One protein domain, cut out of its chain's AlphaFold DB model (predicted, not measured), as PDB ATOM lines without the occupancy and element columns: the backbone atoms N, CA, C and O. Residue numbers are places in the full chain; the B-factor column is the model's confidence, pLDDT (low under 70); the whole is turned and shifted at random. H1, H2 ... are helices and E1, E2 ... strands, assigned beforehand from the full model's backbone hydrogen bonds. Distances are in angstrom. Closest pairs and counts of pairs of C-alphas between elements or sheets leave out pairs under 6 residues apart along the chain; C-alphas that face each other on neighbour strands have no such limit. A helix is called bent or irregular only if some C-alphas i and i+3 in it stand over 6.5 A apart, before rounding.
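What this domain is: This is residues 158 to 166 and 175 to 347 of the 356 residues of the protein "Hypothetical protein" of Oppiella nova (UniProt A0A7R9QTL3). A small, strongly twisted wall of three strands, E2, E3 and E4, has H4 crossing one face near the middle of the domain, with H2 beyond it on the same side and H3 on the opposite face. H5 and H6 run close together by the edge strand E2, while H1 and E1 lie off to one side, away from the sheet, and residues 175 to 183 stick out. The printed part has 182 residues, with six named helices and four named strands in the order H1 E1 H2 E2 E3 E4 H3 H4 H5 H6; the sheet's order is E2 E3 E4, antiparallel, and the class is mixed, helices and strands. The whole is compact, with a radius of gyration of the C-alphas of 17.8 A and spans of 50 by 45 by 38 A.

How they stand to each other: After the cut, H1, residues 195 to 206, is not on the sheet and touches no helix; its closest C-alpha to E1, residues 215 to 217, is that of Thr 199, 6.8 A from that of Val 215. E1 pairs with no named strand and meets H2, residues 218 to 230, only through their link. E2, residues 233 to 239, E3, residues 258 to 266, and E4, residues 269 to 274, form a meander, each strand the antiparallel neighbour of the one before. In the hairpin E2 and E3, N 236 and O 261 are 2.9 A apart, within hydrogen-bond range; in the hairpin E3 and E4, N 262 and O 273 are 2.8 A apart, also within range. H3, residues 275 to 284, is on the sheet at a height of 7.0 A, with the C-alphas of Met 261 and Leu 275 closest to each other at 5.3 A. H4, residues 294 to 308, is on the opposite face from H3 at a height of 7.6 A; its closest C-alphas to E2 are those of Glu 296 and Ile 238, 6.6 A apart. H2 is on the same face as H4, and its residues 223 to 228 touch H4 about perpendicular, at 81 degrees, the closest C-alphas being those of Met 224 and Tyr 308, 4.7 A apart. H5, residues 314 to 325, touches H4 about perpendicular, at 88 degrees, the closest C-alphas being those of Tyr 307 and Gln 316, 5.2 A apart; it only grazes the sheet with residues 319 to 324. H6, residues 332 to 345, is on the sheet over E2 at a height of 8.1 A, with the C-alphas of Ala 237 and Ile 336 closest at 6.0 A. H5 and H6 are close but not clearly touching, at a shallow tilt of 27 degrees, opposite ways. In H1, H2, H4, H5 and H6 every O i to N i+4 pair is within hydrogen-bond range; in H3 3 of 6 are.

Where its parts are: H1 begins at C-alpha 195, (-117.302, -70.172, 8.025), and is 16.8 A long; E1 is 7.0 A and H2 18.4 A. E2 is 20.0 A long, E3 25.5 A and E4 16.8 A. H3, 12.3 A, is irregular, with C-alphas 280 and 283 9.5 A apart. H4, 21.0 A, begins at C-alpha 294, (-97.814, -53.487, 10.272). H5 is 15.6 A long, and H6, 20.6 A, ends at C-alpha 345, (-94.769, -68.151, 25.081).

The domain as a whole: The two C-alphas farthest apart, those of Asp 188 and Asn 253, are 52.7 A apart. Residues 167 to 174 are not printed, and C-alphas 166 and 175 across the cut are 23.0 A apart. The link from E2 to E3, residues 240 to 257, is long. Mean pLDDT of the printed part is 74.3; 57 residues are under 70, among them 158 to 166, 175 to 185 and 241 to 256.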
ATOM      1  N   SER A 158    -102.912 -66.853  16.318       35.69
ATOM      2  CA  SER A 158    -102.724 -65.413  16.078       35.69
ATOM      3  C   SER A 158    -103.931 -64.844  15.329       35.69
ATOM      4  O   SER A 158    -104.221 -65.245  14.204       35.69
ATOM      5  N   VAL A 159    -104.636 -63.907  15.965       45.53
ATOM      6  CA  VAL A 159    -105.979 -63.450  15.555       45.53
ATOM      7  C   VAL A 159    -105.974 -62.703  14.219       45.53
ATOM      8  O   VAL A 159    -106.950 -62.742  13.470       45.53
ATOM      9  N   CYS A 160    -104.848 -62.068  13.897       43.19
ATOM     10  CA  CYS A 160    -104.564 -61.514  12.578       43.19
ATOM     11  C   CYS A 160    -103.245 -62.100  12.045       43.19
ATOM     12  O   CYS A 160    -102.359 -62.462  12.828       43.19
ATOM     13  N   ASN A 161    -103.112 -62.153  10.717       39.47
ATOM     14  CA  ASN A 161    -101.870 -62.495  10.020       39.47
ATOM     15  C   ASN A 161    -101.313 -61.245   9.325       39.47
ATOM     16  O   ASN A 161    -102.003 -60.618   8.519       39.47
ATOM     17  N   ALA A 162    -100.052 -60.907   9.592       37.75
ATOM     18  CA  ALA A 162     -99.398 -59.733   9.018       37.75
ATOM     19  C   ALA A 162     -98.981 -59.970   7.551       37.75
ATOM     20  O   ALA A 162     -97.864 -60.404   7.270       37.75
ATOM     21  N   ILE A 163     -99.863 -59.650   6.598       36.53
ATOM     22  CA  ILE A 163     -99.511 -59.619   5.170       36.53
ATOM     23  C   ILE A 163     -98.835 -58.284   4.843       36.53
ATOM     24  O   ILE A 163     -99.461 -57.226   4.868       36.53
ATOM     25  N   LYS A 164     -97.546 -58.332   4.495       37.22
ATOM     26  CA  LYS A 164     -96.799 -57.175   3.986       37.22
ATOM     27  C   LYS A 164     -96.979 -57.063   2.470       37.22
ATOM     28  O   LYS A 164     -96.363 -57.813   1.715       37.22
ATOM     29  N   CYS A 165     -97.798 -56.119   2.010       30.38
ATOM     30  CA  CYS A 165     -97.900 -55.806   0.584       30.38
ATOM     31  C   CYS A 165     -96.645 -55.053   0.104       30.38
ATOM     32  O   CYS A 165     -96.283 -54.019   0.657       30.38
ATOM     33  N   ASN A 166     -95.990 -55.547  -0.951       30.52
ATOM     34  CA  ASN A 166     -94.740 -54.959  -1.456       30.52
ATOM     35  C   ASN A 166     -94.927 -53.753  -2.403       30.52
ATOM     36  O   ASN A 166     -93.933 -53.126  -2.767       30.52
ATOM     37  N   VAL A 175    -111.687 -40.854   3.262       33.34
ATOM     38  CA  VAL A 175    -111.560 -40.492   4.680       33.34
ATOM     39  C   VAL A 175    -112.783 -39.653   5.074       33.34
ATOM     40  O   VAL A 175    -112.993 -38.578   4.515       33.34
ATOM     41  N   GLY A 176    -113.606 -40.162   5.999       32.66
ATOM     42  CA  GLY A 176    -114.842 -39.503   6.447       32.66
ATOM     43  C   GLY A 176    -116.157 -40.237   6.146       32.66
ATOM     44  O   GLY A 176    -117.218 -39.649   6.336       32.66
ATOM     45  N   LYS A 177    -116.129 -41.502   5.701       33.25
ATOM     46  CA  LYS A 177    -117.316 -42.379   5.691       33.25
ATOM     47  C   LYS A 177    -117.076 -43.626   6.538       33.25
ATOM     48  O   LYS A 177    -116.202 -44.422   6.209       33.25
ATOM     49  N   ASN A 178    -117.887 -43.814   7.579       40.31
ATOM     50  CA  ASN A 178    -117.963 -45.086   8.294       40.31
ATOM     51  C   ASN A 178    -118.576 -46.120   7.344       40.31
ATOM     52  O   ASN A 178    -119.697 -45.921   6.878       40.31
ATOM     53  N   GLN A 179    -117.843 -47.188   7.038       43.44
ATOM     54  CA  GLN A 179    -118.343 -48.292   6.224       43.44
ATOM     55  C   GLN A 179    -118.915 -49.367   7.149       43.44
ATOM     56  O   GLN A 179    -118.235 -49.835   8.059       43.44
ATOM     57  N   SER A 180    -120.170 -49.751   6.932       50.09
ATOM     58  CA  SER A 180    -120.735 -50.954   7.540       50.09
ATOM     59  C   SER A 180    -120.126 -52.205   6.897       50.09
ATOM     60  O   SER A 180    -119.488 -52.127   5.845       50.09
ATOM     61  N   LEU A 181    -120.344 -53.384   7.489       58.31
ATOM     62  CA  LEU A 181    -119.971 -54.639   6.827       58.31
ATOM     63  C   LEU A 181    -120.668 -54.770   5.459       58.31
ATOM     64  O   LEU A 181    -120.026 -55.171   4.496       58.31
ATOM     65  N   ASN A 182    -121.921 -54.315   5.343       53.81
ATOM     66  CA  ASN A 182    -122.702 -54.331   4.103       53.81
ATOM     67  C   ASN A 182    -122.119 -53.421   2.997       53.81
ATOM     68  O   ASN A 182    -122.367 -53.666   1.820       53.81
ATOM     69  N   ASP A 183    -121.320 -52.402   3.346       57.75
ATOM     70  CA  ASP A 183    -120.595 -51.548   2.383       57.75
ATOM     71  C   ASP A 183    -119.305 -52.207   1.842       57.75
ATOM     72  O   ASP A 183    -118.588 -51.611   1.031       57.75
ATOM     73  N   ILE A 184    -118.970 -53.410   2.323       58.16
ATOM     74  CA  ILE A 184    -117.742 -54.157   2.006       58.16
ATOM     75  C   ILE A 184    -118.063 -55.573   1.501       58.16
ATOM     76  O   ILE A 184    -117.431 -56.040   0.553       58.16
ATOM     77  N   LEU A 185    -119.047 -56.233   2.112       59.56
ATOM     78  CA  LEU A 185    -119.478 -57.601   1.854       59.56
ATOM     79  C   LEU A 185    -121.008 -57.632   1.737       59.56
ATOM     80  O   LEU A 185    -121.721 -57.294   2.680       59.56
ATOM     81  N   VAL A 186    -121.529 -58.034   0.575       70.19
ATOM     82  CA  VAL A 186    -122.980 -58.134   0.352       70.19
ATOM     83  C   VAL A 186    -123.502 -59.364   1.093       70.19
ATOM     84  O   VAL A 186    -123.256 -60.489   0.663       70.19
ATOM     85  N   MET A 187    -124.210 -59.146   2.204       64.94
ATOM     86  CA  MET A 187    -124.647 -60.219   3.111       64.94
ATOM     87  C   MET A 187    -125.511 -61.283   2.414       64.94
ATOM     88  O   MET A 187    -125.348 -62.470   2.681       64.94
ATOM     89  N   ASP A 188    -126.339 -60.876   1.447       66.44
ATOM     90  CA  ASP A 188    -127.201 -61.761   0.647       66.44
ATOM     91  C   ASP A 188    -126.421 -62.748  -0.253       66.44
ATOM     92  O   ASP A 188    -126.999 -63.695  -0.777       66.44
ATOM     93  N   LEU A 189    -125.113 -62.525  -0.456       68.69
ATOM     94  CA  LEU A 189    -124.207 -63.391  -1.233       68.69
ATOM     95  C   LEU A 189    -123.281 -64.249  -0.347       68.69
ATOM     96  O   LEU A 189    -122.380 -64.919  -0.860       68.69
ATOM     97  N   VAL A 190    -123.456 -64.181   0.978       67.56
ATOM     98  CA  VAL A 190    -122.698 -64.969   1.966       67.56
ATOM     99  C   VAL A 190    -123.579 -65.650   3.019       67.56
ATOM    100  O   VAL A 190    -123.067 -66.400   3.844       67.56
ATOM    101  N   SER A 191    -124.897 -65.427   3.008       64.75
ATOM    102  CA  SER A 191    -125.845 -66.021   3.964       64.75
ATOM    103  C   SER A 191    -126.018 -67.539   3.835       64.75
ATOM    104  O   SER A 191    -126.542 -68.172   4.747       64.75
ATOM    105  N   ASP A 192    -125.611 -68.115   2.705       72.75
ATOM    106  CA  ASP A 192    -125.634 -69.545   2.382       72.75
ATOM    107  C   ASP A 192    -124.268 -70.237   2.575       72.75
ATOM    108  O   ASP A 192    -124.147 -71.434   2.316       72.75
ATOM    109  N   LYS A 193    -123.241 -69.493   3.007       72.00
ATOM    110  CA  LYS A 193    -121.835 -69.922   2.978       72.00
ATOM    111  C   LYS A 193    -121.307 -70.447   4.300       72.00
ATOM    112  O   LYS A 193    -121.761 -70.055   5.375       72.00
ATOM    113  N   THR A 194    -120.293 -71.307   4.219       72.44
ATOM    114  CA  THR A 194    -119.607 -71.810   5.417       72.44
ATOM    115  C   THR A 194    -118.674 -70.759   6.031       72.44
ATOM    116  O   THR A 194    -118.278 -69.779   5.392       72.44
ATOM    117  N   VAL A 195    -118.285 -70.985   7.289       67.25
ATOM    118  CA  VAL A 195    -117.302 -70.172   8.025       67.25
ATOM    119  C   VAL A 195    -115.991 -70.033   7.243       67.25
ATOM    120  O   VAL A 195    -115.402 -68.951   7.193       67.25
ATOM    121  N   GLU A 196    -115.556 -71.113   6.604       74.94
ATOM    122  CA  GLU A 196    -114.316 -71.225   5.840       74.94
ATOM    123  C   GLU A 196    -114.408 -70.431   4.532       74.94
ATOM    124  O   GLU A 196    -113.530 -69.613   4.256       74.94
ATOM    125  N   GLU A 197    -115.499 -70.586   3.772       72.69
ATOM    126  CA  GLU A 197    -115.748 -69.803   2.553       72.69
ATOM    127  C   GLU A 197    -115.781 -68.297   2.839       72.69
ATOM    128  O   GLU A 197    -115.125 -67.513   2.151       72.69
ATOM    129  N   ILE A 198    -116.522 -67.884   3.873       72.56
ATOM    130  CA  ILE A 198    -116.615 -66.483   4.304       72.56
ATOM    131  C   ILE A 198    -115.226 -65.958   4.685       72.56
ATOM    132  O   ILE A 198    -114.831 -64.866   4.273       72.56
ATOM    133  N   THR A 199    -114.461 -66.755   5.431       72.06
ATOM    134  CA  THR A 199    -113.095 -66.428   5.850       72.06
ATOM    135  C   THR A 199    -112.147 -66.275   4.653       72.06
ATOM    136  O   THR A 199    -111.320 -65.362   4.641       72.06
ATOM    137  N   ASP A 200    -112.274 -67.105   3.619       76.44
ATOM    138  CA  ASP A 200    -111.414 -67.057   2.431       76.44
ATOM    139  C   ASP A 200    -111.816 -65.959   1.435       76.44
ATOM    140  O   ASP A 200    -110.936 -65.340   0.821       76.44
ATOM    141  N   ILE A 201    -113.105 -65.610   1.353       77.88
ATOM    142  CA  ILE A 201    -113.583 -64.377   0.707       77.88
ATOM    143  C   ILE A 201    -112.989 -63.154   1.428       77.88
ATOM    144  O   ILE A 201    -112.422 -62.264   0.784       77.88
ATOM    145  N   TRP A 202    -113.043 -63.137   2.763       75.19
ATOM    146  CA  TRP A 202    -112.536 -62.043   3.592       75.19
ATOM    147  C   TRP A 202    -111.017 -61.850   3.454       75.19
ATOM    148  O   TRP A 202    -110.560 -60.730   3.203       75.19
ATOM    149  N   LYS A 203    -110.232 -62.939   3.500       74.62
ATOM    150  CA  LYS A 203    -108.797 -62.938   3.154       74.62
ATOM    151  C   LYS A 203    -108.568 -62.409   1.734       74.62
ATOM    152  O   LYS A 203    -107.717 -61.546   1.518       74.62
ATOM    153  N   SER A 204    -109.340 -62.893   0.759       80.00
ATOM    154  CA  SER A 204    -109.160 -62.557  -0.660       80.00
ATOM    155  C   SER A 204    -109.439 -61.093  -0.999       80.00
ATOM    156  O   SER A 204    -108.830 -60.571  -1.934       80.00
ATOM    157  N   TYR A 205    -110.304 -60.418  -0.240       76.12
ATOM    158  CA  TYR A 205    -110.565 -58.981  -0.366       76.12
ATOM    159  C   TYR A 205    -109.408 -58.115   0.177       76.12
ATOM    160  O   TYR A 205    -109.149 -57.022  -0.347       76.12
ATOM    161  N   HIS A 206    -108.695 -58.602   1.200       71.31
ATOM    162  CA  HIS A 206    -107.643 -57.864   1.910       71.31
ATOM    163  C   HIS A 206    -106.208 -58.180   1.460       71.31
ATOM    164  O   HIS A 206    -105.348 -57.320   1.603       71.31
ATOM    165  N   LYS A 207    -105.938 -59.338   0.840       75.44
ATOM    166  CA  LYS A 207    -104.582 -59.815   0.461       75.44
ATOM    167  C   LYS A 207    -103.659 -58.827  -0.282       75.44
ATOM    168  O   LYS A 207    -102.444 -58.955  -0.190       75.44
ATOM    169  N   ASN A 208    -104.224 -57.870  -1.025       73.69
ATOM    170  CA  ASN A 208    -103.492 -56.859  -1.810       73.69
ATOM    171  C   ASN A 208    -103.609 -55.444  -1.205       73.69
ATOM    172  O   ASN A 208    -103.426 -54.447  -1.906       73.69
ATOM    173  N   ARG A 209    -103.991 -55.333   0.072       69.69
ATOM    174  CA  ARG A 209    -104.175 -54.066   0.777       69.69
ATOM    175  C   ARG A 209    -103.152 -53.930   1.894       69.69
ATOM    176  O   ARG A 209    -102.974 -54.833   2.701       69.69
ATOM    177  N   ASP A 210    -102.615 -52.723   2.009       65.12
ATOM    178  CA  ASP A 210    -102.094 -52.189   3.265       65.12
ATOM    179  C   ASP A 210    -103.248 -52.170   4.298       65.12
ATOM    180  O   ASP A 210    -104.060 -51.230   4.317       65.12
ATOM    181  N   CYS A 211    -103.355 -53.249   5.085       68.19
ATOM    182  CA  CYS A 211    -104.188 -53.412   6.284       68.19
ATOM    183  C   CYS A 211    -103.797 -54.670   7.086       68.19
ATOM    184  O   CYS A 211    -103.436 -55.691   6.503       68.19
ATOM    185  N   ILE A 212    -103.985 -54.638   8.408       72.06
ATOM    186  CA  ILE A 212    -104.210 -55.865   9.195       72.06
ATOM    187  C   ILE A 212    -105.687 -56.271   9.105       72.06
ATOM    188  O   ILE A 212    -106.556 -55.407   8.984       72.06
ATOM    189  N   TYR A 213    -105.978 -57.569   9.174       73.69
ATOM    190  CA  TYR A 213    -107.342 -58.100   9.208       73.69
ATOM    191  C   TYR A 213    -107.374 -59.483   9.879       73.69
ATOM    192  O   TYR A 213    -106.364 -60.189   9.918       73.69
ATOM    193  N   GLY A 214    -108.549 -59.875  10.375       71.06
ATOM    194  CA  GLY A 214    -108.788 -61.155  11.042       71.06
ATOM    195  C   GLY A 214    -110.266 -61.555  11.004       71.06
ATOM    196  O   GLY A 214    -111.105 -60.821  10.477       71.06
ATOM    197  N   VAL A 215    -110.573 -62.725  11.561       70.69
ATOM    198  CA  VAL A 215    -111.932 -63.266  11.751       70.69
ATOM    199  C   VAL A 215    -112.037 -63.717  13.205       70.69
ATOM    200  O   VAL A 215    -111.094 -64.308  13.725       70.69
ATOM    201  N   ILE A 216    -113.149 -63.406  13.878       72.69
ATOM    202  CA  ILE A 216    -113.327 -63.668  15.313       72.69
ATOM    203  C   ILE A 216    -114.671 -64.371  15.513       72.69
ATOM    204  O   ILE A 216    -115.689 -63.966  14.953       72.69
ATOM    205  N   ARG A 217    -114.679 -65.440  16.315       76.12
ATOM    206  CA  ARG A 217    -115.908 -66.155  16.682       76.12
ATOM    207  C   ARG A 217    -116.876 -65.220  17.412       76.12
ATOM    208  O   ARG A 217    -116.438 -64.380  18.197       76.12
ATOM    209  N   GLY A 218    -118.180 -65.401  17.199       73.94
ATOM    210  CA  GLY A 218    -119.223 -64.591  17.832       73.94
ATOM    211  C   GLY A 218    -119.100 -64.541  19.350       73.94
ATOM    212  O   GLY A 218    -119.018 -63.459  19.916       73.94
ATOM    213  N   ASP A 219    -118.941 -65.697  19.996       76.06
ATOM    214  CA  ASP A 219    -118.812 -65.781  21.451       76.06
ATOM    215  C   ASP A 219    -117.586 -65.017  21.984       76.06
ATOM    216  O   ASP A 219    -117.656 -64.362  23.022       76.06
ATOM    217  N   THR A 220    -116.463 -65.077  21.267       78.00
ATOM    218  CA  THR A 220    -115.224 -64.363  21.606       78.00
ATOM    219  C   THR A 220    -115.364 -62.852  21.408       78.00
ATOM    220  O   THR A 220    -114.829 -62.074  22.194       78.00
ATOM    221  N   TYR A 221    -116.101 -62.428  20.378       80.81
ATOM    222  CA  TYR A 221    -116.404 -61.021  20.120       80.81
ATOM    223  C   TYR A 221    -117.376 -60.438  21.155       80.81
ATOM    224  O   TYR A 221    -117.137 -59.338  21.648       80.81
ATOM    225  N   ASP A 222    -118.415 -61.182  21.539       80.38
ATOM    226  CA  ASP A 222    -119.383 -60.764  22.559       80.38
ATOM    227  C   ASP A 222    -118.669 -60.497  23.902       80.38
ATOM    228  O   ASP A 222    -118.867 -59.444  24.512       80.38
ATOM    229  N   ARG A 223    -117.719 -61.365  24.299       83.06
ATOM    230  CA  ARG A 223    -116.839 -61.138  25.467       83.06
ATOM    231  C   ARG A 223    -116.010 -59.853  25.343       83.06
ATOM    232  O   ARG A 223    -115.972 -59.059  26.285       83.06
ATOM    233  N   MET A 224    -115.403 -59.605  24.176       85.56
ATOM    234  CA  MET A 224    -114.671 -58.358  23.910       85.56
ATOM    235  C   MET A 224    -115.577 -57.123  23.990       85.56
ATOM    236  O   MET A 224    -115.140 -56.080  24.482       85.56
ATOM    237  N   PHE A 225    -116.830 -57.216  23.538       85.81
ATOM    238  CA  PHE A 225    -117.791 -56.113  23.570       85.81
ATOM    239  C   PHE A 225    -118.282 -55.792  24.991       85.81
ATOM    240  O   PHE A 225    -118.334 -54.619  25.370       85.81
ATOM    241  N   ASP A 226    -118.560 -56.803  25.815       90.00
ATOM    242  CA  ASP A 226    -118.923 -56.606  27.225       90.00
ATOM    243  C   ASP A 226    -117.754 -56.011  28.029       90.00
ATOM    244  O   ASP A 226    -117.916 -55.024  28.759       90.00
ATOM    245  N   MET A 227    -116.542 -56.551  27.850       91.56
ATOM    246  CA  MET A 227    -115.343 -56.059  28.535       91.56
ATOM    247  C   MET A 227    -114.963 -54.637  28.103       91.56
ATOM    248  O   MET A 227    -114.584 -53.830  28.951       91.56
ATOM    249  N   SER A 228    -115.112 -54.284  26.822       90.50
ATOM    250  CA  SER A 228    -114.869 -52.916  26.331       90.50
ATOM    251  C   SER A 228    -115.972 -51.932  26.711       90.50
ATOM    252  O   SER A 228    -115.681 -50.772  27.005       90.50
ATOM    253  N   SER A 229    -117.223 -52.387  26.821       91.00
ATOM    254  CA  SER A 229    -118.327 -51.586  27.361       91.00
ATOM    255  C   SER A 229    -118.104 -51.211  28.829       91.00
ATOM    256  O   SER A 229    -118.438 -50.090  29.229       91.00
ATOM    257  N   LYS A 230    -117.500 -52.118  29.613       93.75
ATOM    258  CA  LYS A 230    -117.117 -51.912  31.019       93.75
ATOM    259  C   LYS A 230    -115.827 -51.093  31.180       93.75
ATOM    260  O   LYS A 230    -115.786 -50.183  32.004       93.75
ATOM    261  N   TYR A 231    -114.788 -51.408  30.409       95.38
ATOM    262  CA  TYR A 231    -113.439 -50.840  30.515       95.38
ATOM    263  C   TYR A 231    -113.038 -50.152  29.204       95.38
ATOM    264  O   TYR A 231    -112.272 -50.680  28.394       95.38
ATOM    265  N   LYS A 232    -113.589 -48.954  28.984       92.62
ATOM    266  CA  LYS A 232    -113.527 -48.230  27.700       92.62
ATOM    267  C   LYS A 232    -112.146 -47.704  27.310       92.62
ATOM    268  O   LYS A 232    -111.982 -47.267  26.174       92.62
ATOM    269  N   THR A 233    -111.173 -47.709  28.215       93.62
ATOM    270  CA  THR A 233    -109.821 -47.190  27.973       93.62
ATOM    271  C   THR A 233    -108.769 -48.082  28.609       93.62
ATOM    272  O   THR A 233    -108.983 -48.600  29.702       93.62
ATOM    273  N   PHE A 234    -107.616 -48.235  27.965       97.00
ATOM    274  CA  PHE A 234    -106.465 -48.939  28.531       97.00
ATOM    275  C   PHE A 234    -105.161 -48.437  27.898       97.00
ATOM    276  O   PHE A 234    -105.202 -47.700  26.915       97.00
ATOM    277  N   ILE A 235    -104.001 -48.821  28.434       96.25
ATOM    278  CA  ILE A 235    -102.711 -48.575  27.776       96.25
ATOM    279  C   ILE A 235    -102.068 -49.886  27.338       96.25
ATOM    280  O   ILE A 235    -102.020 -50.851  28.092       96.25
ATOM    281  N   PHE A 236    -101.532 -49.894  26.124       94.44
ATOM    282  CA  PHE A 236    -100.798 -51.016  25.552       94.44
ATOM    283  C   PHE A 236     -99.345 -50.634  25.335       94.44
ATOM    284  O   PHE A 236     -99.059 -49.534  24.861       94.44
ATOM    285  N   ALA A 237     -98.430 -51.540  25.667       93.25
ATOM    286  CA  ALA A 237     -97.012 -51.351  25.405       93.25
ATOM    287  C   ALA A 237     -96.677 -51.801  23.971       93.25
ATOM    288  O   ALA A 237     -97.211 -52.788  23.470       93.25
ATOM    289  N   ILE A 238     -95.771 -51.093  23.305       87.25
ATOM    290  CA  ILE A 238     -95.173 -51.495  22.029       87.25
ATOM    291  C   ILE A 238     -93.654 -51.485  22.222       87.25
ATOM    292  O   ILE A 238     -93.119 -50.437  22.596       87.25
ATOM    293  N   PRO A 239     -92.934 -52.598  21.983       85.38
ATOM    294  CA  PRO A 239     -91.476 -52.584  21.992       85.38
ATOM    295  C   PRO A 239     -91.002 -51.727  20.817       85.38
ATOM    296  O   PRO A 239     -91.386 -51.992  19.677       85.38
ATOM    297  N   LYS A 240     -90.188 -50.693  21.061       75.56
ATOM    298  CA  LYS A 240     -89.668 -49.867  19.966       75.56
ATOM    299  C   LYS A 240     -88.637 -50.654  19.166       75.56
ATOM    300  O   LYS A 240     -87.514 -50.843  19.626       75.56
ATOM    301  N   THR A 241     -88.978 -51.034  17.940       62.72
ATOM    302  CA  THR A 241     -88.001 -51.585  16.993       62.72
ATOM    303  C   THR A 241     -87.393 -50.447  16.185       62.72
ATOM    304  O   THR A 241     -88.001 -49.939  15.242       62.72
ATOM    305  N   ARG A 242     -86.186 -50.012  16.558       53.53
ATOM    306  CA  ARG A 242     -85.479 -48.960  15.824       53.53
ATOM    307  C   ARG A 242     -84.962 -49.497  14.488       53.53
ATOM    308  O   ARG A 242     -84.087 -50.353  14.463       53.53
ATOM    309  N   LEU A 243     -85.457 -48.936  13.386       49.66
ATOM    310  CA  LEU A 243     -84.746 -48.984  12.110       49.66
ATOM    311  C   LEU A 243     -83.487 -48.118  12.234       49.66
ATOM    312  O   LEU A 243     -83.585 -46.924  12.535       49.66
ATOM    313  N   GLU A 244     -82.316 -48.711  12.019       48.84
ATOM    314  CA  GLU A 244     -81.085 -47.950  11.803       48.84
ATOM    315  C   GLU A 244     -80.892 -47.637  10.308       48.84
ATOM    316  O   GLU A 244     -81.765 -47.901   9.478       48.84
ATOM    317  N   ASN A 245     -79.798 -46.948   9.973       43.78
ATOM    318  CA  ASN A 245     -79.691 -46.115   8.764       43.78
ATOM    319  C   ASN A 245     -79.624 -46.878   7.420       43.78
ATOM    320  O   ASN A 245     -79.473 -46.251   6.374       43.78
ATOM    321  N   ASP A 246     -79.729 -48.205   7.438       51.84
ATOM    322  CA  ASP A 246     -79.763 -49.107   6.281       51.84
ATOM    323  C   ASP A 246     -81.156 -49.725   6.026       51.84
ATOM    324  O   ASP A 246     -81.368 -50.381   5.004       51.84
ATOM    325  N   GLY A 247     -82.123 -49.506   6.927       51.19
ATOM    326  CA  GLY A 247     -83.456 -50.110   6.863       51.19
ATOM    327  C   GLY A 247     -83.508 -51.581   7.299       51.19
ATOM    328  O   GLY A 247     -84.528 -52.241   7.076       51.19
ATOM    329  N   GLN A 248     -82.447 -52.111   7.911       45.88
ATOM    330  CA  GLN A 248     -82.410 -53.462   8.456       45.88
ATOM    331  C   GLN A 248     -83.025 -53.495   9.867       45.88
ATOM    332  O   GLN A 248     -82.764 -52.643  10.716       45.88
ATOM    333  N   LEU A 249     -83.868 -54.499  10.128       51.53
ATOM    334  CA  LEU A 249     -84.458 -54.739  11.448       51.53
ATOM    335  C   LEU A 249     -83.465 -55.517  12.319       51.53
ATOM    336  O   LEU A 249     -83.545 -56.742  12.418       51.53
ATOM    337  N   TYR A 250     -82.524 -54.813  12.946       49.34
ATOM    338  CA  TYR A 250     -81.665 -55.412  13.965       49.34
ATOM    339  C   TYR A 250     -82.398 -55.512  15.305       49.34
ATOM    340  O   TYR A 250     -82.864 -54.514  15.857       49.34
ATOM    341  N   ALA A 251     -82.423 -56.717  15.876       47.22
ATOM    342  CA  ALA A 251     -82.669 -56.904  17.299       47.22
ATOM    343  C   ALA A 251     -81.427 -56.433  18.078       47.22
ATOM    344  O   ALA A 251     -80.559 -57.229  18.429       47.22
ATOM    345  N   GLN A 252     -81.308 -55.117  18.283       45.12
ATOM    346  CA  GLN A 252     -80.376 -54.575  19.272       45.12
ATOM    347  C   GLN A 252     -80.807 -54.983  20.692       45.12
ATOM    348  O   GLN A 252     -81.960 -55.348  20.922       45.12
ATOM    349  N   ASN A 253     -79.838 -54.927  21.609       45.78
ATOM    350  CA  ASN A 253     -79.885 -55.465  22.973       45.78
ATOM    351  C   ASN A 253     -81.082 -54.973  23.819       45.78
ATOM    352  O   ASN A 253     -81.773 -54.020  23.462       45.78
ATOM    353  N   ASP A 254     -81.256 -55.581  24.997       49.81
ATOM    354  CA  ASP A 254     -82.425 -55.521  25.901       49.81
ATOM    355  C   ASP A 254     -82.810 -54.131  26.473       49.81
ATOM    356  O   ASP A 254     -83.618 -54.025  27.395       49.81
ATOM    357  N   SER A 255     -82.243 -53.046  25.944       50.81
ATOM    358  CA  SER A 255     -82.474 -51.651  26.331       50.81
ATOM    359  C   SER A 255     -83.473 -50.890  25.440       50.81
ATOM    360  O   SER A 255     -83.689 -49.694  25.658       50.81
ATOM    361  N   ASN A 256     -84.109 -51.539  24.456       61.81
ATOM    362  CA  ASN A 256     -85.163 -50.913  23.645       61.81
ATOM    363  C   ASN A 256     -86.427 -50.640  24.481       61.81
ATOM    364  O   ASN A 256     -87.246 -51.524  24.726       61.81
ATOM    365  N   GLY A 257     -86.592 -49.383  24.903       79.00
ATOM    366  CA  GLY A 257     -87.748 -48.927  25.676       79.00
ATOM    367  C   GLY A 257     -89.079 -49.011  24.919       79.00
ATOM    368  O   GLY A 257     -89.129 -49.067  23.690       79.00
ATOM    369  N   TYR A 258     -90.180 -48.976  25.666       87.62
ATOM    370  CA  TYR A 258     -91.533 -49.116  25.126       87.62
ATOM    371  C   TYR A 258     -92.148 -47.759  24.727       87.62
ATOM    372  O   TYR A 258     -91.947 -46.748  25.399       87.62
ATOM    373  N   GLU A 259     -92.928 -47.725  23.644       87.81
ATOM    374  CA  GLU A 259     -93.980 -46.711  23.450       87.81
ATOM    375  C   GLU A 259     -95.250 -47.221  24.148       87.81
ATOM    376  O   GLU A 259     -95.531 -48.419  24.111       87.81
ATOM    377  N   PHE A 260     -96.037 -46.332  24.755       92.31
ATOM    378  CA  PHE A 260     -97.380 -46.670  25.225       92.31
ATOM    379  C   PHE A 260     -98.435 -46.064  24.303       92.31
ATOM    380  O   PHE A 260     -98.402 -44.868  24.014       92.31
ATOM    381  N   MET A 261     -99.404 -46.878  23.892       89.31
ATOM    382  CA  MET A 261    -100.584 -46.453  23.143       89.31
ATOM    383  C   MET A 261    -101.799 -46.484  24.066       89.31
ATOM    384  O   MET A 261    -102.152 -47.539  24.589       89.31
ATOM    385  N   LEU A 262    -102.452 -45.339  24.250       91.00
ATOM    386  CA  LEU A 262    -103.763 -45.251  24.882       91.00
ATOM    387  C   LEU A 262    -104.817 -45.770  23.899       91.00
ATOM    388  O   LEU A 262    -104.937 -45.236  22.794       91.00
ATOM    389  N   SER A 263    -105.586 -46.780  24.297       90.88
ATOM    390  CA  SER A 263    -106.795 -47.202  23.597       90.88
ATOM    391  C   SER A 263    -108.026 -46.459  24.121       90.88
ATOM    392  O   SER A 263    -108.110 -46.101  25.300       90.88
ATOM    393  N   ARG A 264    -109.012 -46.258  23.243       86.44
ATOM    394  CA  ARG A 264    -110.351 -45.773  23.592       86.44
ATOM    395  C   ARG A 264    -111.402 -46.471  22.731       86.44
ATOM    396  O   ARG A 264    -111.350 -46.386  21.504       86.44
ATOM    397  N   PHE A 265    -112.368 -47.119  23.373       84.56
ATOM    398  CA  PHE A 265    -113.509 -47.745  22.712       84.56
ATOM    399  C   PHE A 265    -114.681 -46.772  22.528       84.56
ATOM    400  O   PHE A 265    -115.109 -46.103  23.472       84.56
ATOM    401  N   GLU A 266    -115.251 -46.758  21.323       78.94
ATOM    402  CA  GLU A 266    -116.505 -46.076  20.993       78.94
ATOM    403  C   GLU A 266    -117.432 -47.044  20.241       78.94
ATOM    404  O   GLU A 266    -117.341 -47.232  19.020       78.94
ATOM    405  N   GLY A 267    -118.307 -47.708  21.003       80.25
ATOM    406  CA  GLY A 267    -119.103 -48.828  20.503       80.25
ATOM    407  C   GLY A 267    -118.186 -49.941  19.997       80.25
ATOM    408  O   GLY A 267    -117.364 -50.457  20.747       80.25
ATOM    409  N   HIS A 268    -118.301 -50.260  18.709       76.31
ATOM    410  CA  HIS A 268    -117.548 -51.334  18.052       76.31
ATOM    411  C   HIS A 268    -116.149 -50.921  17.559       76.31
ATOM    412  O   HIS A 268    -115.427 -51.748  17.006       76.31
ATOM    413  N   ASN A 269    -115.753 -49.655  17.735       75.81
ATOM    414  CA  ASN A 269    -114.452 -49.136  17.297       75.81
ATOM    415  C   ASN A 269    -113.472 -49.045  18.470       75.81
ATOM    416  O   ASN A 269    -113.852 -48.572  19.539       75.81
ATOM    417  N   CYS A 270    -112.203 -49.399  18.244       81.81
ATOM    418  CA  CYS A 270    -111.108 -49.125  19.174       81.81
ATOM    419  C   CYS A 270    -110.100 -48.178  18.514       81.81
ATOM    420  O   CYS A 270    -109.400 -48.546  17.570       81.81
ATOM    421  N   PHE A 271    -110.017 -46.950  19.016       82.06
ATOM    422  CA  PHE A 271    -109.031 -45.971  18.573       82.06
ATOM    423  C   PHE A 271    -107.766 -46.066  19.423       82.06
ATOM    424  O   PHE A 271    -107.849 -46.310  20.625       82.06
ATOM    425  N   PHE A 272    -106.604 -45.845  18.808       84.38
ATOM    426  CA  PHE A 272    -105.309 -45.834  19.488       84.38
ATOM    427  C   PHE A 272    -104.623 -44.479  19.289       84.38
ATOM    428  O   PHE A 272    -104.551 -43.971  18.170       84.38
ATOM    429  N   THR A 273    -104.085 -43.920  20.370       83.38
ATOM    430  CA  THR A 273    -103.345 -42.652  20.388       83.38
ATOM    431  C   THR A 273    -102.037 -42.858  21.152       83.38
ATOM    432  O   THR A 273    -102.081 -43.417  22.249       83.38
ATOM    433  N   PRO A 274    -100.872 -42.399  20.659       87.62
ATOM    434  CA  PRO A 274     -99.645 -42.427  21.452       87.62
ATOM    435  C   PRO A 274     -99.843 -41.666  22.763       87.62
ATOM    436  O   PRO A 274    -100.276 -40.510  22.757       87.62
ATOM    437  N   LEU A 275     -99.520 -42.284  23.899       87.62
ATOM    438  CA  LEU A 275     -99.679 -41.668  25.221       87.62
ATOM    439  C   LEU A 275     -98.819 -40.394  25.339       87.62
ATOM    440  O   LEU A 275     -99.229 -39.411  25.953       87.62
ATOM    441  N   SER A 276     -97.681 -40.381  24.640       84.12
ATOM    442  CA  SER A 276     -96.781 -39.243  24.416       84.12
ATOM    443  C   SER A 276     -97.428 -38.054  23.674       84.12
ATOM    444  O   SER A 276     -97.044 -36.898  23.887       84.12
ATOM    445  N   ALA A 277     -98.431 -38.312  22.827       82.94
ATOM    446  CA  ALA A 277     -99.243 -37.298  22.153       82.94
ATOM    447  C   ALA A 277    -100.467 -36.897  22.994       82.94
ATOM    448  O   ALA A 277    -100.743 -35.704  23.134       82.94
ATOM    449  N   TYR A 278    -101.152 -37.867  23.613       84.38
ATOM    450  CA  TYR A 278    -102.299 -37.618  24.495       84.38
ATOM    451  C   TYR A 278    -101.924 -36.746  25.701       84.38
ATOM    452  O   TYR A 278    -102.603 -35.763  25.982       84.38
ATOM    453  N   HIS A 279    -100.784 -37.004  26.346       84.88
ATOM    454  CA  HIS A 279    -100.276 -36.169  27.443       84.88
ATOM    455  C   HIS A 279    -100.020 -34.703  27.030       84.88
ATOM    456  O   HIS A 279    -100.097 -33.801  27.859       84.88
ATOM    457  N   ARG A 280     -99.743 -34.445  25.744       82.56
ATOM    458  CA  ARG A 280     -99.438 -33.105  25.208       82.56
ATOM    459  C   ARG A 280    -100.673 -32.337  24.725       82.56
ATOM    460  O   ARG A 280    -100.671 -31.111  24.770       82.56
ATOM    461  N   LEU A 281    -101.674 -33.039  24.189       83.31
ATOM    462  CA  LEU A 281    -102.797 -32.447  23.439       83.31
ATOM    463  C   LEU A 281    -104.185 -32.847  23.981       83.31
ATOM    464  O   LEU A 281    -105.206 -32.398  23.450       83.31
ATOM    465  N   GLY A 282    -104.232 -33.684  25.021       83.81
ATOM    466  CA  GLY A 282    -105.456 -34.223  25.608       83.81
ATOM    467  C   GLY A 282    -106.327 -34.923  24.570       83.81
ATOM    468  O   GLY A 282    -105.835 -35.584  23.657       83.81
ATOM    469  N   GLU A 283    -107.636 -34.703  24.655       77.75
ATOM    470  CA  GLU A 283    -108.619 -35.253  23.710       77.75
ATOM    471  C   GLU A 283    -108.524 -34.664  22.290       77.75
ATOM    472  O   GLU A 283    -109.193 -35.144  21.380       77.75
ATOM    473  N   THR A 284    -107.683 -33.642  22.082       76.38
ATOM    474  CA  THR A 284    -107.366 -33.106  20.746       76.38
ATOM    475  C   THR A 284    -106.080 -33.687  20.156       76.38
ATOM    476  O   THR A 284    -105.673 -33.292  19.062       76.38
ATOM    477  N   ALA A 285    -105.444 -34.641  20.847       74.88
ATOM    478  CA  ALA A 285    -104.409 -35.472  20.253       74.88
ATOM    479  C   ALA A 285    -104.995 -36.217  19.043       74.88
ATOM    480  O   ALA A 285    -106.020 -36.888  19.183       74.88
ATOM    481  N   PRO A 286    -104.382 -36.117  17.853       65.81
ATOM    482  CA  PRO A 286    -104.900 -36.815  16.693       65.81
ATOM    483  C   PRO A 286    -104.814 -38.329  16.910       65.81
ATOM    484  O   PRO A 286    -103.797 -38.851  17.372       65.81
ATOM    485  N   TYR A 287    -105.846 -39.040  16.458       60.78
ATOM    486  CA  TYR A 287    -105.685 -40.398  15.940       60.78
ATOM    487  C   TYR A 287    -104.887 -40.282  14.638       60.78
ATOM    488  O   TYR A 287    -105.451 -40.297  13.543       60.78
ATOM    489  N   ASP A 288    -103.589 -39.994  14.768       54.69
ATOM    490  CA  ASP A 288    -102.741 -39.710  13.620       54.69
ATOM    491  C   ASP A 288    -102.668 -40.930  12.704       54.69
ATOM    492  O   ASP A 288    -102.771 -42.076  13.151       54.69
ATOM    493  N   THR A 289    -102.453 -40.653  11.415       48.31
ATOM    494  CA  THR A 289    -102.237 -41.690  10.321       48.31
ATOM    495  C   THR A 289     -99.565 -42.818   9.467       48.31
ATOM    496  O   THR A 289     -99.328 -43.770   8.668       48.31
ATOM    497  N   ASN A 290     -98.294 -42.447   9.895       52.34
ATOM    498  CA  ASN A 290     -96.979 -43.083   9.753       52.34
ATOM    499  C   ASN A 290     -96.482 -43.651  11.108       52.34
ATOM    500  O   ASN A 290     -95.362 -44.139  11.182       52.34
ATOM    501  N   VAL A 291     -97.277 -43.539  12.188       60.34
ATOM    502  CA  VAL A 291     -96.849 -43.805  13.584       60.34
ATOM    503  C   VAL A 291     -96.785 -45.295  13.935       60.34
ATOM    504  O   VAL A 291     -96.005 -45.671  14.801       60.34
ATOM    505  N   LEU A 292     -97.592 -46.136  13.281       69.88
ATOM    506  CA  LEU A 292     -97.605 -47.586  13.490       69.88
ATOM    507  C   LEU A 292     -97.298 -48.304  12.179       69.88
ATOM    508  O   LEU A 292     -97.999 -48.111  11.182       69.88
ATOM    509  N   ASN A 293     -96.299 -49.182  12.196       73.88
ATOM    510  CA  ASN A 293     -96.061 -50.144  11.128       73.88
ATOM    511  C   ASN A 293     -96.932 -51.409  11.298       73.88
ATOM    512  O   ASN A 293     -97.590 -51.610  12.321       73.88
ATOM    513  N   VAL A 294     -96.950 -52.289  10.289       71.75
ATOM    514  CA  VAL A 294     -97.814 -53.487  10.272       71.75
ATOM    515  C   VAL A 294     -97.576 -54.437  11.457       71.75
ATOM    516  O   VAL A 294     -98.539 -55.008  11.963       71.75
ATOM    517  N   PHE A 295     -96.340 -54.573  11.946       75.88
ATOM    518  CA  PHE A 295     -96.016 -55.427  13.095       75.88
ATOM    519  C   PHE A 295     -96.455 -54.798  14.424       75.88
ATOM    520  O   PHE A 295     -96.917 -55.502  15.317       75.88
ATOM    521  N   GLU A 296     -96.380 -53.472  14.542       78.88
ATOM    522  CA  GLU A 296     -96.858 -52.731  15.716       78.88
ATOM    523  C   GLU A 296     -98.389 -52.766  15.797       78.88
ATOM    524  O   GLU A 296     -98.949 -53.063  16.851       78.88
ATOM    525  N   ALA A 297     -99.076 -52.574  14.666       78.94
ATOM    526  CA  ALA A 297    -100.526 -52.730  14.566       78.94
ATOM    527  C   ALA A 297    -100.977 -54.177  14.866       78.94
ATOM    528  O   ALA A 297    -101.952 -54.382  15.588       78.94
ATOM    529  N   GLN A 298    -100.246 -55.183  14.373       78.19
ATOM    530  CA  GLN A 298    -100.467 -56.599  14.696       78.19
ATOM    531  C   GLN A 298    -100.265 -56.887  16.196       78.19
ATOM    532  O   GLN A 298    -101.051 -57.622  16.795       78.19
ATOM    533  N   CYS A 299     -99.240 -56.292  16.815       82.81
ATOM    534  CA  CYS A 299     -98.967 -56.419  18.245       82.81
ATOM    535  C   CYS A 299    -100.093 -55.807  19.094       82.81
ATOM    536  O   CYS A 299    -100.553 -56.441  20.043       82.81
ATOM    537  N   LEU A 300    -100.600 -54.625  18.717       86.69
ATOM    538  CA  LEU A 300    -101.774 -54.019  19.353       86.69
ATOM    539  C   LEU A 300    -103.035 -54.874  19.186       86.69
ATOM    540  O   LEU A 300    -103.779 -55.029  20.148       86.69
ATOM    541  N   ALA A 301    -103.278 -55.446  18.004       83.25
ATOM    542  CA  ALA A 301    -104.458 -56.279  17.767       83.25
ATOM    543  C   ALA A 301    -104.435 -57.580  18.592       83.25
ATOM    544  O   ALA A 301    -105.460 -57.979  19.152       83.25
ATOM    545  N   ASN A 302    -103.261 -58.208  18.718       86.00
ATOM    546  CA  ASN A 302    -103.074 -59.385  19.567       86.00
ATOM    547  C   ASN A 302    -103.210 -59.026  21.058       86.00
ATOM    548  O   ASN A 302    -103.889 -59.747  21.784       86.00
ATOM    549  N   GLN A 303    -102.660 -57.891  21.511       90.81
ATOM    550  CA  GLN A 303    -102.844 -57.423  22.892       90.81
ATOM    551  C   GLN A 303    -104.298 -57.037  23.208       90.81
ATOM    552  O   GLN A 303    -104.801 -57.393  24.270       90.81
ATOM    553  N   LEU A 304    -104.999 -56.333  22.311       89.75
ATOM    554  CA  LEU A 304    -106.395 -55.946  22.533       89.75
ATOM    555  C   LEU A 304    -107.282 -57.185  22.678       89.75
ATOM    556  O   LEU A 304    -108.122 -57.232  23.570       89.75
ATOM    557  N   HIS A 305    -107.049 -58.212  21.859       85.88
ATOM    558  CA  HIS A 305    -107.667 -59.516  22.063       85.88
ATOM    559  C   HIS A 305    -107.277 -60.097  23.432       85.88
ATOM    560  O   HIS A 305    -108.149 -60.295  24.267       85.88
ATOM    561  N   TRP A 306    -105.981 -60.266  23.715       87.69
ATOM    562  CA  TRP A 306    -105.469 -60.859  24.960       87.69
ATOM    563  C   TRP A 306    -106.042 -60.241  26.248       87.69
ATOM    564  O   TRP A 306    -106.300 -60.959  27.210       87.69
ATOM    565  N   TYR A 307    -106.274 -58.925  26.274       92.44
ATOM    566  CA  TYR A 307    -106.868 -58.245  27.430       92.44
ATOM    567  C   TYR A 307    -108.405 -58.306  27.478       92.44
ATOM    568  O   TYR A 307    -108.956 -58.342  28.576       92.44
ATOM    569  N   TYR A 308    -109.104 -58.313  26.336       90.94
ATOM    570  CA  TYR A 308    -110.569 -58.161  26.291       90.94
ATOM    571  C   TYR A 308    -111.354 -59.440  25.942       90.94
ATOM    572  O   TYR A 308    -112.542 -59.498  26.245       90.94
ATOM    573  N   SER A 309    -110.745 -60.456  25.322       83.69
ATOM    574  CA  SER A 309    -111.413 -61.714  24.932       83.69
ATOM    575  C   SER A 309    -111.200 -62.873  25.909       83.69
ATOM    576  O   SER A 309    -111.975 -63.831  25.898       83.69
ATOM    577  N   ALA A 310    -110.118 -62.815  26.694       73.12
ATOM    578  CA  ALA A 310    -109.512 -63.988  27.308       73.12
ATOM    579  C   ALA A 310    -110.337 -64.557  28.470       73.12
ATOM    580  O   ALA A 310    -110.434 -63.962  29.549       73.12
ATOM    581  N   ASP A 311    -110.874 -65.759  28.266       65.38
ATOM    582  CA  ASP A 311    -111.617 -66.492  29.284       65.38
ATOM    583  C   ASP A 311    -110.763 -66.737  30.533       65.38
ATOM    584  O   ASP A 311    -109.654 -67.268  30.477       65.38
ATOM    585  N   HIS A 312    -111.306 -66.334  31.683       60.12
ATOM    586  CA  HIS A 312    -110.713 -66.506  33.012       60.12
ATOM    587  C   HIS A 312    -109.317 -65.896  33.228       60.12
ATOM    588  O   HIS A 312    -108.694 -66.193  34.250       60.12
ATOM    589  N   ASN A 313    -108.823 -65.004  32.356       73.69
ATOM    590  CA  ASN A 313    -107.520 -64.386  32.593       73.69
ATOM    591  C   ASN A 313    -107.598 -63.259  33.646       73.69
ATOM    592  O   ASN A 313    -107.873 -62.083  33.368       73.69
ATOM    593  N   VAL A 314    -107.374 -63.659  34.899       86.06
ATOM    594  CA  VAL A 314    -107.498 -62.817  36.096       86.06
ATOM    595  C   VAL A 314    -106.540 -61.624  36.062       86.06
ATOM    596  O   VAL A 314    -106.942 -60.532  36.459       86.06
ATOM    597  N   ARG A 315    -105.301 -61.774  35.567       90.12
ATOM    598  CA  ARG A 315    -104.302 -60.689  35.613       90.12
ATOM    599  C   ARG A 315    -104.652 -59.549  34.657       90.12
ATOM    600  O   ARG A 315    -104.639 -58.391  35.064       90.12
ATOM    601  N   GLN A 316    -105.068 -59.870  33.437       91.69
ATOM    602  CA  GLN A 316    -105.583 -58.922  32.442       91.69
ATOM    603  C   GLN A 316    -106.831 -58.206  32.969       91.69
ATOM    604  O   GLN A 316    -106.929 -56.982  32.884       91.69
ATOM    605  N   SER A 317    -107.742 -58.957  33.597       91.88
ATOM    606  CA  SER A 317    -108.955 -58.413  34.220       91.88
ATOM    607  C   SER A 317    -108.651 -57.453  35.379       91.88
ATOM    608  O   SER A 317    -109.323 -56.428  35.508       91.88
ATOM    609  N   ILE A 318    -107.632 -57.754  36.197       94.38
ATOM    610  CA  ILE A 318    -107.133 -56.872  37.264       94.38
ATOM    611  C   ILE A 318    -106.506 -55.612  36.668       94.38
ATOM    612  O   ILE A 318    -106.872 -54.521  37.086       94.38
ATOM    613  N   LEU A 319    -105.625 -55.721  35.670       96.50
ATOM    614  CA  LEU A 319    -104.966 -54.551  35.075       96.50
ATOM    615  C   LEU A 319    -105.967 -53.603  34.397       96.50
ATOM    616  O   LEU A 319    -105.875 -52.389  34.580       96.50
ATOM    617  N   LEU A 320    -106.968 -54.143  33.691       95.81
ATOM    618  CA  LEU A 320    -108.086 -53.356  33.161       95.81
ATOM    619  C   LEU A 320    -108.890 -52.676  34.276       95.81
ATOM    620  O   LEU A 320    -109.225 -51.495  34.150       95.81
ATOM    621  N   HIS A 321    -109.178 -53.391  35.369       95.50
ATOM    622  CA  HIS A 321    -109.896 -52.832  36.514       95.50
ATOM    623  C   HIS A 321    -109.111 -51.701  37.183       95.50
ATOM    624  O   HIS A 321    -109.634 -50.601  37.334       95.50
ATOM    625  N   GLN A 322    -107.843 -51.936  37.514       97.25
ATOM    626  CA  GLN A 322    -106.978 -50.952  38.154       97.25
ATOM    627  C   GLN A 322    -106.843 -49.695  37.289       97.25
ATOM    628  O   GLN A 322    -107.040 -48.596  37.791       97.25
ATOM    629  N   PHE A 323    -106.625 -49.831  35.976       97.56
ATOM    630  CA  PHE A 323    -106.529 -48.672  35.083       97.56
ATOM    631  C   PHE A 323    -107.821 -47.833  35.024       97.56
ATOM    632  O   PHE A 323    -107.756 -46.606  34.991       97.56
ATOM    633  N   ASN A 324    -109.000 -48.472  35.005       96.31
ATOM    634  CA  ASN A 324    -110.288 -47.784  34.813       96.31
ATOM    635  C   ASN A 324    -111.008 -47.405  36.123       96.31
ATOM    636  O   ASN A 324    -111.928 -46.588  36.088       96.31
ATOM    637  N   CYS A 325    -110.656 -48.017  37.257       96.56
ATOM    638  CA  CYS A 325    -111.397 -47.903  38.520       96.56
ATOM    639  C   CYS A 325    -110.509 -47.602  39.737       96.56
ATOM    640  O   CYS A 325    -110.959 -46.900  40.639       96.56
ATOM    641  N   GLU A 326    -109.259 -48.077  39.763       96.44
ATOM    642  CA  GLU A 326    -108.345 -47.929  40.908       96.44
ATOM    643  C   GLU A 326    -106.951 -47.407  40.480       96.44
ATOM    644  O   GLU A 326    -105.928 -48.024  40.792       96.44
ATOM    645  N   PRO A 327    -106.851 -46.267  39.759       93.94
ATOM    646  CA  PRO A 327    -105.608 -45.854  39.092       93.94
ATOM    647  C   PRO A 327    -104.434 -45.594  40.049       93.94
ATOM    648  O   PRO A 327    -103.284 -45.621  39.626       93.94
ATOM    649  N   ASN A 328    -104.704 -45.403  41.344       96.25
ATOM    650  CA  ASN A 328    -103.689 -45.235  42.390       96.25
ATOM    651  C   ASN A 328    -102.897 -46.522  42.704       96.25
ATOM    652  O   ASN A 328    -101.848 -46.435  43.336       96.25
ATOM    653  N   VAL A 329    -103.396 -47.702  42.308       96.38
ATOM    654  CA  VAL A 329    -102.706 -49.001  42.462       96.38
ATOM    655  C   VAL A 329    -102.355 -49.651  41.118       96.38
ATOM    656  O   VAL A 329    -101.837 -50.766  41.087       96.38
ATOM    657  N   PHE A 330    -102.626 -48.966  40.003       97.56
ATOM    658  CA  PHE A 330    -102.220 -49.411  38.676       97.56
ATOM    659  C   PHE A 330    -100.727 -49.145  38.449       97.56
ATOM    660  O   PHE A 330    -100.265 -48.014  38.585       97.56
ATOM    661  N   ASP A 331     -99.988 -50.166  38.012       95.81
ATOM    662  CA  ASP A 331     -98.607 -50.015  37.552       95.81
ATOM    663  C   ASP A 331     -98.433 -50.513  36.111       95.81
ATOM    664  O   ASP A 331     -98.560 -51.702  35.806       95.81
ATOM    665  N   HIS A 332     -98.051 -49.578  35.241       94.12
ATOM    666  CA  HIS A 332     -97.716 -49.793  33.839       94.12
ATOM    667  C   HIS A 332     -96.601 -50.828  33.583       94.12
ATOM    668  O   HIS A 332     -96.604 -51.451  32.519       94.12
ATOM    669  N   MET A 333     -95.691 -51.082  34.533       95.44
ATOM    670  CA  MET A 333     -94.657 -52.112  34.372       95.44
ATOM    671  C   MET A 333     -95.269 -53.513  34.309       95.44
ATOM    672  O   MET A 333     -94.740 -54.381  33.621       95.44
ATOM    673  N   ASN A 334     -96.434 -53.738  34.930       95.69
ATOM    674  CA  ASN A 334     -97.155 -54.997  34.758       95.69
ATOM    675  C   ASN A 334     -97.673 -55.184  33.326       95.69
ATOM    676  O   ASN A 334     -97.656 -56.308  32.839       95.69
ATOM    677  N   VAL A 335     -98.055 -54.115  32.616       95.44
ATOM    678  CA  VAL A 335     -98.443 -54.211  31.194       95.44
ATOM    679  C   VAL A 335     -97.250 -54.643  30.335       95.44
ATOM    680  O   VAL A 335     -97.407 -55.480  29.446       95.44
ATOM    681  N   ILE A 336     -96.049 -54.137  30.644       92.81
ATOM    682  CA  ILE A 336     -94.791 -54.570  30.016       92.81
ATOM    683  C   ILE A 336     -94.495 -56.044  30.329       92.81
ATOM    684  O   ILE A 336     -94.232 -56.812  29.406       92.81
ATOM    685  N   HIS A 337     -94.591 -56.465  31.595       92.19
ATOM    686  CA  HIS A 337     -94.361 -57.862  31.979       92.19
ATOM    687  C   HIS A 337     -95.347 -58.826  31.297       92.19
ATOM    688  O   HIS A 337     -94.948 -59.906  30.858       92.19
ATOM    689  N   GLU A 338     -96.623 -58.458  31.165       91.06
ATOM    690  CA  GLU A 338     -97.618 -59.266  30.446       91.06
ATOM    691  C   GLU A 338     -97.330 -59.349  28.943       91.06
ATOM    692  O   GLU A 338     -97.428 -60.427  28.360       91.06
ATOM    693  N   LEU A 339     -96.892 -58.252  28.318       90.00
ATOM    694  CA  LEU A 339     -96.429 -58.264  26.929       90.00
ATOM    695  C   LEU A 339     -95.201 -59.175  26.741       90.00
ATOM    696  O   LEU A 339     -95.148 -59.950  25.790       90.00
ATOM    697  N   GLN A 340     -94.225 -59.127  27.651       88.31
ATOM    698  CA  GLN A 340     -93.037 -59.990  27.603       88.31
ATOM    699  C   GLN A 340     -93.392 -61.481  27.763       88.31
ATOM    700  O   GLN A 340     -92.827 -62.325  27.063       88.31
ATOM    701  N   GLN A 341     -94.372 -61.819  28.606       85.69
ATOM    702  CA  GLN A 341     -94.908 -63.184  28.704       85.69
ATOM    703  C   GLN A 341     -95.639 -63.599  27.413       85.69
ATOM    704  O   GLN A 341     -95.368 -64.671  26.877       85.69
ATOM    705  N   MET A 342     -96.486 -62.728  26.850       83.00
ATOM    706  CA  MET A 342     -97.195 -62.982  25.585       83.00
ATOM    707  C   MET A 342     -96.225 -63.259  24.419       83.00
ATOM    708  O   MET A 342     -96.489 -64.127  23.587       83.00
ATOM    709  N   LEU A 343     -95.090 -62.552  24.362       79.81
ATOM    710  CA  LEU A 343     -94.073 -62.720  23.316       79.81
ATOM    711  C   LEU A 343     -93.181 -63.959  23.522       79.81
ATOM    712  O   LEU A 343     -92.807 -64.613  22.548       79.81
ATOM    713  N   THR A 344     -92.846 -64.313  24.767       74.94
ATOM    714  CA  THR A 344     -91.974 -65.470  25.051       74.94
ATOM    715  C   THR A 344     -92.688 -66.810  24.868       74.94
ATOM    716  O   THR A 344     -92.103 -67.721  24.282       74.94
ATOM    717  N   VAL A 345     -93.963 -66.923  25.265       63.53
ATOM    718  CA  VAL A 345     -94.769 -68.151  25.081       63.53
ATOM    719  C   VAL A 345     -94.892 -68.541  23.601       63.53
ATOM    720  O   VAL A 345     -94.833 -69.722  23.270       63.53
ATOM    721  N   GLY A 346     -94.977 -67.568  22.687       50.12
ATOM    722  CA  GLY A 346     -95.046 -67.820  21.241       50.12
ATOM    723  C   GLY A 346     -93.751 -68.329  20.588       50.12
ATOM    724  O   GLY A 346     -93.749 -68.572  19.384       50.12
ATOM    725  N   SER A 347     -92.650 -68.471  21.338       40.72
ATOM    726  CA  SER A 347     -91.323 -68.828  20.800       40.72
ATOM    727  C   SER A 347     -90.865 -70.258  21.136       40.72
ATOM    728  O   SER A 347     -89.751 -70.639  20.779       40.72
TER     729      SER A 347